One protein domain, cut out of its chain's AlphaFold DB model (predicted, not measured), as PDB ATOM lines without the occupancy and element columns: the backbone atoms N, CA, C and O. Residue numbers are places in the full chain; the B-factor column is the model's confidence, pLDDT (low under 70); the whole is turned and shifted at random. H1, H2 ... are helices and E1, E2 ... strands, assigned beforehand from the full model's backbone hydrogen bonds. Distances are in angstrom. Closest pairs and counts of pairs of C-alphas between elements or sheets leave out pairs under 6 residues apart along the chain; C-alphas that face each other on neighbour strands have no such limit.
ATOM      1  N   GLN A   4      22.796  40.233  89.055       79.38
ATOM      2  CA  GLN A   4      23.362  41.143  88.052       79.38
ATOM      3  C   GLN A   4      22.303  41.851  87.192       79.38
ATOM      4  O   GLN A   4      22.595  42.889  86.608       79.38
ATOM      5  N   ASP A   5      21.090  41.297  87.111       81.62
ATOM      6  CA  ASP A   5      19.994  41.854  86.316       81.62
ATOM      7  C   ASP A   5      19.170  42.887  87.114       81.62
ATOM      8  O   ASP A   5      18.231  43.468  86.580       81.62
ATOM      9  N   ILE A   6      19.489  43.083  88.399       82.56
ATOM     10  CA  ILE A   6      18.710  43.873  89.358       82.56
ATOM     11  C   ILE A   6      19.293  45.279  89.458       82.56
ATOM     12  O   ILE A   6      20.510  45.455  89.531       82.56
ATOM     13  N   ARG A   7      18.424  46.290  89.479       82.69
ATOM     14  CA  ARG A   7      18.797  47.703  89.563       82.69
ATOM     15  C   ARG A   7      18.238  48.351  90.821       82.69
ATOM     16  O   ARG A   7      17.102  48.104  91.214       82.69
ATOM     17  N   ILE A   8      19.048  49.215  91.426       86.88
ATOM     18  CA  ILE A   8      18.643  50.036  92.569       86.88
ATOM     19  C   ILE A   8      17.588  51.050  92.109       86.88
ATOM     20  O   ILE A   8      17.733  51.668  91.055       86.88
ATOM     21  N   GLY A   9      16.534  51.219  92.907       79.38
ATOM     22  CA  GLY A   9      15.407  52.112  92.634       79.38
ATOM     23  C   GLY A   9      14.290  51.492  91.791       79.38
ATOM     24  O   GLY A   9      13.225  52.094  91.678       79.38
ATOM     25  N   GLU A  10      14.492  50.297  91.232       79.62
ATOM     26  CA  GLU A  10      13.434  49.553  90.545       79.62
ATOM     27  C   GLU A  10      12.662  48.656  91.525       79.62
ATOM     28  O   GLU A  10      13.185  48.203  92.551       79.62
ATOM     29  N   THR A  11      11.395  48.406  91.196       81.62
ATOM     30  CA  THR A  11      10.513  47.518  91.957       81.62
ATOM     31  C   THR A  11      10.377  46.189  91.231       81.62
ATOM     32  O   THR A  11      10.006  46.152  90.058       81.62
ATOM     33  N   TYR A  12      10.645  45.094  91.939       82.62
ATOM     34  CA  TYR A  12      10.551  43.738  91.406       82.62
ATOM     35  C   TYR A  12       9.551  42.909  92.201       82.62
ATOM     36  O   TYR A  12       9.504  42.981  93.428       82.62
ATOM     37  N   GLN A  13       8.810  42.049  91.502       82.81
ATOM     38  CA  GLN A  13       7.959  41.061  92.151       82.81
ATOM     39  C   GLN A  13       8.810  39.890  92.657       82.81
ATOM     40  O   GLN A  13       9.400  39.130  91.882       82.81
ATOM     41  N   VAL A  14       8.841  39.716  93.973       83.38
ATOM     42  CA  VAL A  14       9.525  38.616  94.651       83.38
ATOM     43  C   VAL A  14       8.534  37.489  94.889       83.38
ATOM     44  O   VAL A  14       7.439  37.709  95.395       83.38
ATOM     45  N   LYS A  15       8.918  36.256  94.541       84.69
ATOM     46  CA  LYS A  15       8.140  35.046  94.829       84.69
ATOM     47  C   LYS A  15       8.834  34.234  95.910       84.69
ATOM     48  O   LYS A  15       9.938  33.737  95.688       84.69
ATOM     49  N   VAL A  16       8.158  34.033  97.035       82.75
ATOM     50  CA  VAL A  16       8.678  33.220  98.133       82.75
ATOM     51  C   VAL A  16       8.075  31.815  98.042       82.75
ATOM     52  O   VAL A  16       6.854  31.655  98.023       82.75
ATOM     53  N   PRO A  17       8.892  30.753  97.962       78.81
ATOM     54  CA  PRO A  17       8.365  29.399  97.883       78.81
ATOM     55  C   PRO A  17       7.671  28.993  99.191       78.81
ATOM     56  O   PRO A  17       8.165  29.271 100.281       78.81
ATOM     57  N   GLN A  18       6.557  28.256  99.081       77.88
ATOM     58  CA  GLN A  18       5.837  27.694 100.236       77.88
ATOM     59  C   GLN A  18       6.748  26.818 101.108       77.88
ATOM     60  O   GLN A  18       6.655  26.812 102.335       77.88
ATOM     61  N   ARG A  19       7.621  26.045 100.455       80.62
ATOM     62  CA  ARG A  19       8.641  25.221 101.103       80.62
ATOM     63  C   ARG A  19       9.982  25.909 100.923       80.62
ATOM     64  O   ARG A  19      10.508  25.942  99.810       80.62
ATOM     65  N   LEU A  20      10.510  26.460 102.010       79.12
ATOM     66  CA  LEU A  20      11.844  27.040 101.983       79.12
ATOM     67  C   LEU A  20      12.888  25.926 101.790       79.12
ATOM     68  O   LEU A  20      12.697  24.799 102.254       79.12
ATOM     69  N   PRO A  21      14.003  26.214 101.102       76.38
ATOM     70  CA  PRO A  21      15.124  25.291 101.011       76.38
ATOM     71  C   PRO A  21      15.604  24.844 102.394       76.38
ATOM     72  O   PRO A  21      15.726  25.657 103.311       76.38
ATOM     73  N   GLN A  22      15.952  23.563 102.534       71.81
ATOM     74  CA  GLN A  22      16.381  22.976 103.810       71.81
ATOM     75  C   GLN A  22      17.589  23.698 104.429       71.81
ATOM     76  O   GLN A  22      17.669  23.826 105.646       71.81
ATOM     77  N   ALA A  23      18.465  24.269 103.595       73.38
ATOM     78  CA  ALA A  23      19.590  25.092 104.032       73.38
ATOM     79  C   ALA A  23      19.172  26.340 104.839       73.38
ATOM     80  O   ALA A  23      19.921  26.772 105.714       73.38
ATOM     81  N   LEU A  24      17.986  26.903 104.573       70.19
ATOM     82  CA  LEU A  24      17.433  28.027 105.336       70.19
ATOM     83  C   LEU A  24      16.782  27.568 106.644       70.19
ATOM     84  O   LEU A  24      16.821  28.301 107.620       70.19
ATOM     85  N   HIS A  25      16.265  26.338 106.705       65.19
ATOM     86  CA  HIS A  25      15.696  25.774 107.934       65.19
ATOM     87  C   HIS A  25      16.749  25.484 109.012       65.19
ATOM     88  O   HIS A  25      16.455  25.553 110.200       65.19
ATOM     89  N   THR A  26      17.976  25.147 108.610       62.47
ATOM     90  CA  THR A  26      19.093  24.876 109.530       62.47
ATOM     91  C   THR A  26      19.825  26.128 110.008       62.47
ATOM     92  O   THR A  26      20.650  26.039 110.919       62.47
ATOM     93  N   ARG A  27      19.562  27.297 109.410       68.25
ATOM     94  CA  ARG A  27      20.140  28.557 109.879       68.25
ATOM     95  C   ARG A  27      19.358  29.029 111.094       68.25
ATOM     96  O   ARG A  27      18.270  29.572 110.964       68.25
ATOM     97  N   TYR A  28      19.929  28.826 112.274       71.25
ATOM     98  CA  TYR A  28      19.397  29.438 113.481       71.25
ATOM     99  C   TYR A  28      19.789  30.925 113.488       71.25
ATOM    100  O   TYR A  28      20.995  31.201 113.502       71.25
ATOM    101  N   PRO A  29      18.833  31.869 113.444       80.06
ATOM    102  CA  PRO A  29      19.142  33.295 113.457       80.06
ATOM    103  C   PRO A  29      19.872  33.645 114.756       80.06
ATOM    104  O   PRO A  29      19.390  33.355 115.853       80.06
ATOM    105  N   ARG A  30      21.069  34.228 114.639       80.38
ATOM    106  CA  ARG A  30      21.923  34.558 115.795       80.38
ATOM    107  C   ARG A  30      21.774  36.008 116.219       80.38
ATOM    108  O   ARG A  30      22.044  36.342 117.370       80.38
ATOM    109  N   THR A  31      21.341  36.864 115.300       85.56
ATOM    110  CA  THR A  31      21.124  38.287 115.545       85.56
ATOM    111  C   THR A  31      19.637  38.631 115.512       85.56
ATOM    112  O   THR A  31      18.816  37.941 114.907       85.56
ATOM    113  N   ARG A  32      19.262  39.732 116.175       76.50
ATOM    114  CA  ARG A  32      17.870  40.209 116.185       76.50
ATOM    115  C   ARG A  32      17.385  40.593 114.783       76.50
ATOM    116  O   ARG A  32      16.213  40.411 114.473       76.50
ATOM    117  N   THR A  33      18.282  41.122 113.957       74.81
ATOM    118  CA  THR A  33      18.015  41.478 112.560       74.81
ATOM    119  C   THR A  33      17.771  40.233 111.713       74.81
ATOM    120  O   THR A  33      16.772  40.184 111.004       74.81
ATOM    121  N   GLU A  34      18.598  39.193 111.859       79.19
ATOM    122  CA  GLU A  34      18.372  37.892 111.213       79.19
ATOM    123  C   GLU A  34      17.063  37.246 111.662       79.19
ATOM    124  O   GLU A  34      16.338  36.712 110.832       79.19
ATOM    125  N   PHE A  35      16.727  37.317 112.953       79.00
ATOM    126  CA  PHE A  35      15.468  36.770 113.463       79.00
ATOM    127  C   PHE A  35      14.255  37.500 112.878       79.00
ATOM    128  O   PHE A  35      13.286  36.870 112.470       79.00
ATOM    129  N   ALA A  36      14.304  38.833 112.801       76.81
ATOM    130  CA  ALA A  36      13.241  39.619 112.180       76.81
ATOM    131  C   ALA A  36      13.108  39.319 110.676       76.81
ATOM    132  O   ALA A  36      11.991  39.211 110.173       76.81
ATOM    133  N   ALA A  37      14.232  39.156 109.972       76.62
ATOM    134  CA  ALA A  37      14.248  38.767 108.566       76.62
ATOM    135  C   ALA A  37      13.688  37.351 108.358       76.62
ATOM    136  O   ALA A  37      12.878  37.152 107.455       76.62
ATOM    137  N   ASP A  38      14.047  36.392 109.218       79.62
ATOM    138  CA  ASP A  38      13.485  35.040 109.186       79.62
ATOM    139  C   ASP A  38      11.976  35.081 109.442       79.62
ATOM    140  O   ASP A  38      11.209  34.574 108.634       79.62
ATOM    141  N   MET A  39      11.510  35.792 110.472       79.81
ATOM    142  CA  MET A  39      10.075  35.954 110.735       79.81
ATOM    143  C   MET A  39       9.309  36.549 109.546       79.81
ATOM    144  O   MET A  39       8.230  36.058 109.218       79.81
ATOM    145  N   ARG A  40       9.867  37.559 108.863       77.88
ATOM    146  CA  ARG A  40       9.273  38.105 107.630       77.88
ATOM    147  C   ARG A  40       9.250  37.068 106.509       77.88
ATOM    148  O   ARG A  40       8.218  36.868 105.878       77.88
ATOM    149  N   LEU A  41      10.345  36.340 106.298       82.31
ATOM    150  CA  LEU A  41      10.401  35.267 105.303       82.31
ATOM    151  C   LEU A  41       9.356  34.171 105.576       82.31
ATOM    152  O   LEU A  41       8.769  33.638 104.638       82.31
ATOM    153  N   GLN A  42       9.109  33.846 106.848       79.56
ATOM    154  CA  GLN A  42       8.072  32.899 107.268       79.56
ATOM    155  C   GLN A  42       6.664  33.425 106.967       79.56
ATOM    156  O   GLN A  42       5.825  32.654 106.504       79.56
ATOM    157  N   GLN A  43       6.419  34.720 107.200       78.62
ATOM    158  CA  GLN A  43       5.141  35.377 106.908       78.62
ATOM    159  C   GLN A  43       4.819  35.370 105.412       78.62
ATOM    160  O   GLN A  43       3.681  35.105 105.051       78.62
ATOM    161  N   HIS A  44       5.816  35.582 104.551       78.81
ATOM    162  CA  HIS A  44       5.616  35.605 103.100       78.81
ATOM    163  C   HIS A  44       5.661  34.221 102.436       78.81
ATOM    164  O   HIS A  44       5.666  34.138 101.211       78.81
ATOM    165  N   ARG A  45       5.728  33.108 103.179       79.94
ATOM    166  CA  ARG A  45       5.799  31.767 102.568       79.94
ATOM    167  C   ARG A  45       4.607  31.499 101.652       79.94
ATOM    168  O   ARG A  45       3.473  31.456 102.110       79.94
ATOM    169  N   GLY A  46       4.902  31.220 100.382       76.31
ATOM    170  CA  GLY A  46       3.887  30.960  99.359       76.31
ATOM    171  C   GLY A  46       3.298  32.212  98.729       76.31
ATOM    172  O   GLY A  46       2.572  32.093  97.743       76.31
ATOM    173  N   ASP A  47       3.649  33.383  99.249       75.81
ATOM    174  CA  ASP A  47       3.157  34.661  98.777       75.81
ATOM    175  C   ASP A  47       4.166  35.320  97.820       75.81
ATOM    176  O   ASP A  47       5.318  34.892  97.638       75.81
ATOM    177  N   ARG A  48       3.690  36.369  97.151       77.81
ATOM    178  CA  ARG A  48       4.500  37.262  96.327       77.81
ATOM    179  C   ARG A  48       4.335  38.676  96.850       77.81
ATOM    180  O   ARG A  48       3.249  39.025  97.296       77.81
ATOM    181  N   PHE A  49       5.390  39.471  96.780       76.50
ATOM    182  CA  PHE A  49       5.341  40.870  97.187       76.50
ATOM    183  C   PHE A  49       6.248  41.715  96.299       76.50
ATOM    184  O   PHE A  49       7.178  41.199  95.673       76.50
ATOM    185  N   ASP A  50       5.969  43.012  96.256       80.69
ATOM    186  CA  ASP A  50       6.758  43.970  95.497       80.69
ATOM    187  C   ASP A  50       7.879  44.521  96.381       80.69
ATOM    188  O   ASP A  50       7.637  45.080  97.454       80.69
ATOM    189  N   LEU A  51       9.118  44.340  95.931       82.62
ATOM    190  CA  LEU A  51      10.322  44.812  96.601       82.62
ATOM    191  C   LEU A  51      10.928  45.951  95.789       82.62
ATOM    192  O   LEU A  51      11.392  45.727  94.669       82.62
ATOM    193  N   THR A  52      10.970  47.154  96.358       84.94
ATOM    194  CA  THR A  52      11.763  48.247  95.790       84.94
ATOM    195  C   THR A  52      13.190  48.142  96.300       84.94
ATOM    196  O   THR A  52      13.434  48.192  97.507       84.94
ATOM    197  N   VAL A  53      14.134  47.974  95.377       84.69
ATOM    198  CA  VAL A  53      15.534  47.687  95.702       84.69
ATOM    199  C   VAL A  53      16.244  48.955  96.145       84.69
ATOM    200  O   VAL A  53      16.294  49.938  95.408       84.69
ATOM    201  N   THR A  54      16.826  48.926  97.339       84.69
ATOM    202  CA  THR A  54      17.597  50.042  97.898       84.69
ATOM    203  C   THR A  54      19.092  49.791  97.855       84.69
ATOM    204  O   THR A  54      19.852  50.742  97.707       84.69
ATOM    205  N   ASP A  55      19.510  48.532  97.985       83.94
ATOM    206  CA  ASP A  55      20.920  48.162  97.979       83.94
ATOM    207  C   ASP A  55      21.121  46.759  97.392       83.94
ATOM    208  O   ASP A  55      20.238  45.898  97.444       83.94
ATOM    209  N   ILE A  56      22.290  46.538  96.799       85.06
ATOM    210  CA  ILE A  56      22.676  45.268  96.192       85.06
ATOM    211  C   ILE A  56      24.063  44.926  96.712       85.06
ATOM    212  O   ILE A  56      25.031  45.624  96.422       85.06
ATOM    213  N   ALA A  57      24.171  43.802  97.414       83.06
ATOM    214  CA  ALA A  57      25.445  43.244  97.833       83.06
ATOM    215  C   ALA A  57      25.848  42.130  96.845       83.06
ATOM    216  O   ALA A  57      25.412  40.978  96.986       83.06
ATOM    217  N   PRO A  58      26.663  42.442  95.816       76.25
ATOM    218  CA  PRO A  58      27.027  41.471  94.785       76.25
ATOM    219  C   PRO A  58      27.867  40.314  95.344       76.25
ATOM    220  O   PRO A  58      27.748  39.192  94.860       76.25
ATOM    221  N   GLU A  59      28.657  40.576  96.391       77.62
ATOM    222  CA  GLU A  59      29.538  39.625  97.088       77.62
ATOM    223  C   GLU A  59      28.764  38.415  97.642       77.62
ATOM    224  O   GLU A  59      29.181  37.264  97.530       77.62
ATOM    225  N   THR A  60      27.604  38.682  98.241       74.12
ATOM    226  CA  THR A  60      26.749  37.698  98.915       74.12
ATOM    227  C   THR A  60      25.550  37.287  98.069       74.12
ATOM    228  O   THR A  60      24.764  36.442  98.500       74.12
ATOM    229  N   ALA A  61      25.411  37.868  96.872       76.88
ATOM    230  CA  ALA A  61      24.239  37.739  96.016       76.88
ATOM    231  C   ALA A  61      22.928  38.061  96.766       76.88
ATOM    232  O   ALA A  61      21.910  37.392  96.570       76.88
ATOM    233  N   THR A  62      22.962  39.076  97.634       78.94
ATOM    234  CA  THR A  62      21.800  39.538  98.403       78.94
ATOM    235  C   THR A  62      21.340  40.904  97.920       78.94
ATOM    236  O   THR A  62      22.136  41.728  97.471       78.94
ATOM    237  N   VAL A  63      20.032  41.124  97.992       80.25
ATOM    238  CA  VAL A  63      19.378  42.367  97.590       80.25
ATOM    239  C   VAL A  63      18.550  42.839  98.765       80.25
ATOM    240  O   VAL A  63      17.719  42.080  99.265       80.25
ATOM    241  N   ASP A  64      18.773  44.083  99.165       81.44
ATOM    242  CA  ASP A  64      18.019  44.735 100.219       81.44
ATOM    243  C   ASP A  64      17.064  45.759  99.609       81.44
ATOM    244  O   ASP A  64      17.340  46.411  98.597       81.44
ATOM    245  N   GLY A  65      15.903  45.890 100.231       82.31
ATOM    246  CA  GLY A  65      14.851  46.770  99.766       82.31
ATOM    247  C   GLY A  65      13.745  46.901 100.793       82.31
ATOM    248  O   GLY A  65      13.728  46.202 101.811       82.31
ATOM    249  N   TYR A  66      12.805  47.794 100.513       78.25
ATOM    250  CA  TYR A  66      11.571  47.879 101.278       78.25
ATOM    251  C   TYR A  66      10.431  47.230 100.502       78.25
ATOM    252  O   TYR A  66      10.349  47.303  99.275       78.25
ATOM    253  N   GLU A  67       9.553  46.574 101.249       75.62
ATOM    254  CA  GLU A  67       8.310  46.048 100.716       75.62
ATOM    255  C   GLU A  67       7.351  47.212 100.456       75.62
ATOM    256  O   GLU A  67       7.100  48.041 101.334       75.62
ATOM    257  N   ALA A  68       6.812  47.280  99.243       63.66
ATOM    258  CA  ALA A  68       5.756  48.219  98.914       63.66
ATOM    259  C   ALA A  68       4.408  47.620  99.336       63.66
ATOM    260  O   ALA A  68       3.688  47.028  98.534       63.66
TER     261      ALA A  68
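This is residues 4 to 68 of the 219 residues of an uncharacterized protein of Streptomyces sp. ID38640 (UniProt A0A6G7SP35). This is an open U: the strongly twisted sheet E1 - E2 - E3, antiparallel throughout, makes one arm, and helix H2 with tiny H1 makes the other. The 65 printed residues hold two named helices and three named strands, in the order E1, H1, H2, E2, E3, class mixed. The whole is only just compact, close to loose, with radius of gyration of the C-alphas 12.4 A and spans 31 by 25 by 20 A.

Start at edge strand E1, residues 11 to 15; N 12 is within hydrogen-bond range of O 51, 2.9 A, in antiparallel E2, residues 48 to 57. H1, residues 22 to 25, and H2, residues 32 to 43, are apart, and neither is on the sheet. In H2 every O i to N i+4 pair is within hydrogen-bond range; H1 is too short for one. E2 bends by 84 degrees at residue 54 and forms a hairpin with E3, residues 62 to 68; look for N 54 and O 64, 2.9 A.

Find E1's C-alpha 11 at (10.513, 47.518, 91.957). H2 spans 16.5 A, E2 21.8 A, and E3 18.2 A, ending at (5.756, 48.219, 98.914).

The printed part has no cut and no long link. Residues 25 to 27 and 68 have pLDDT under 70.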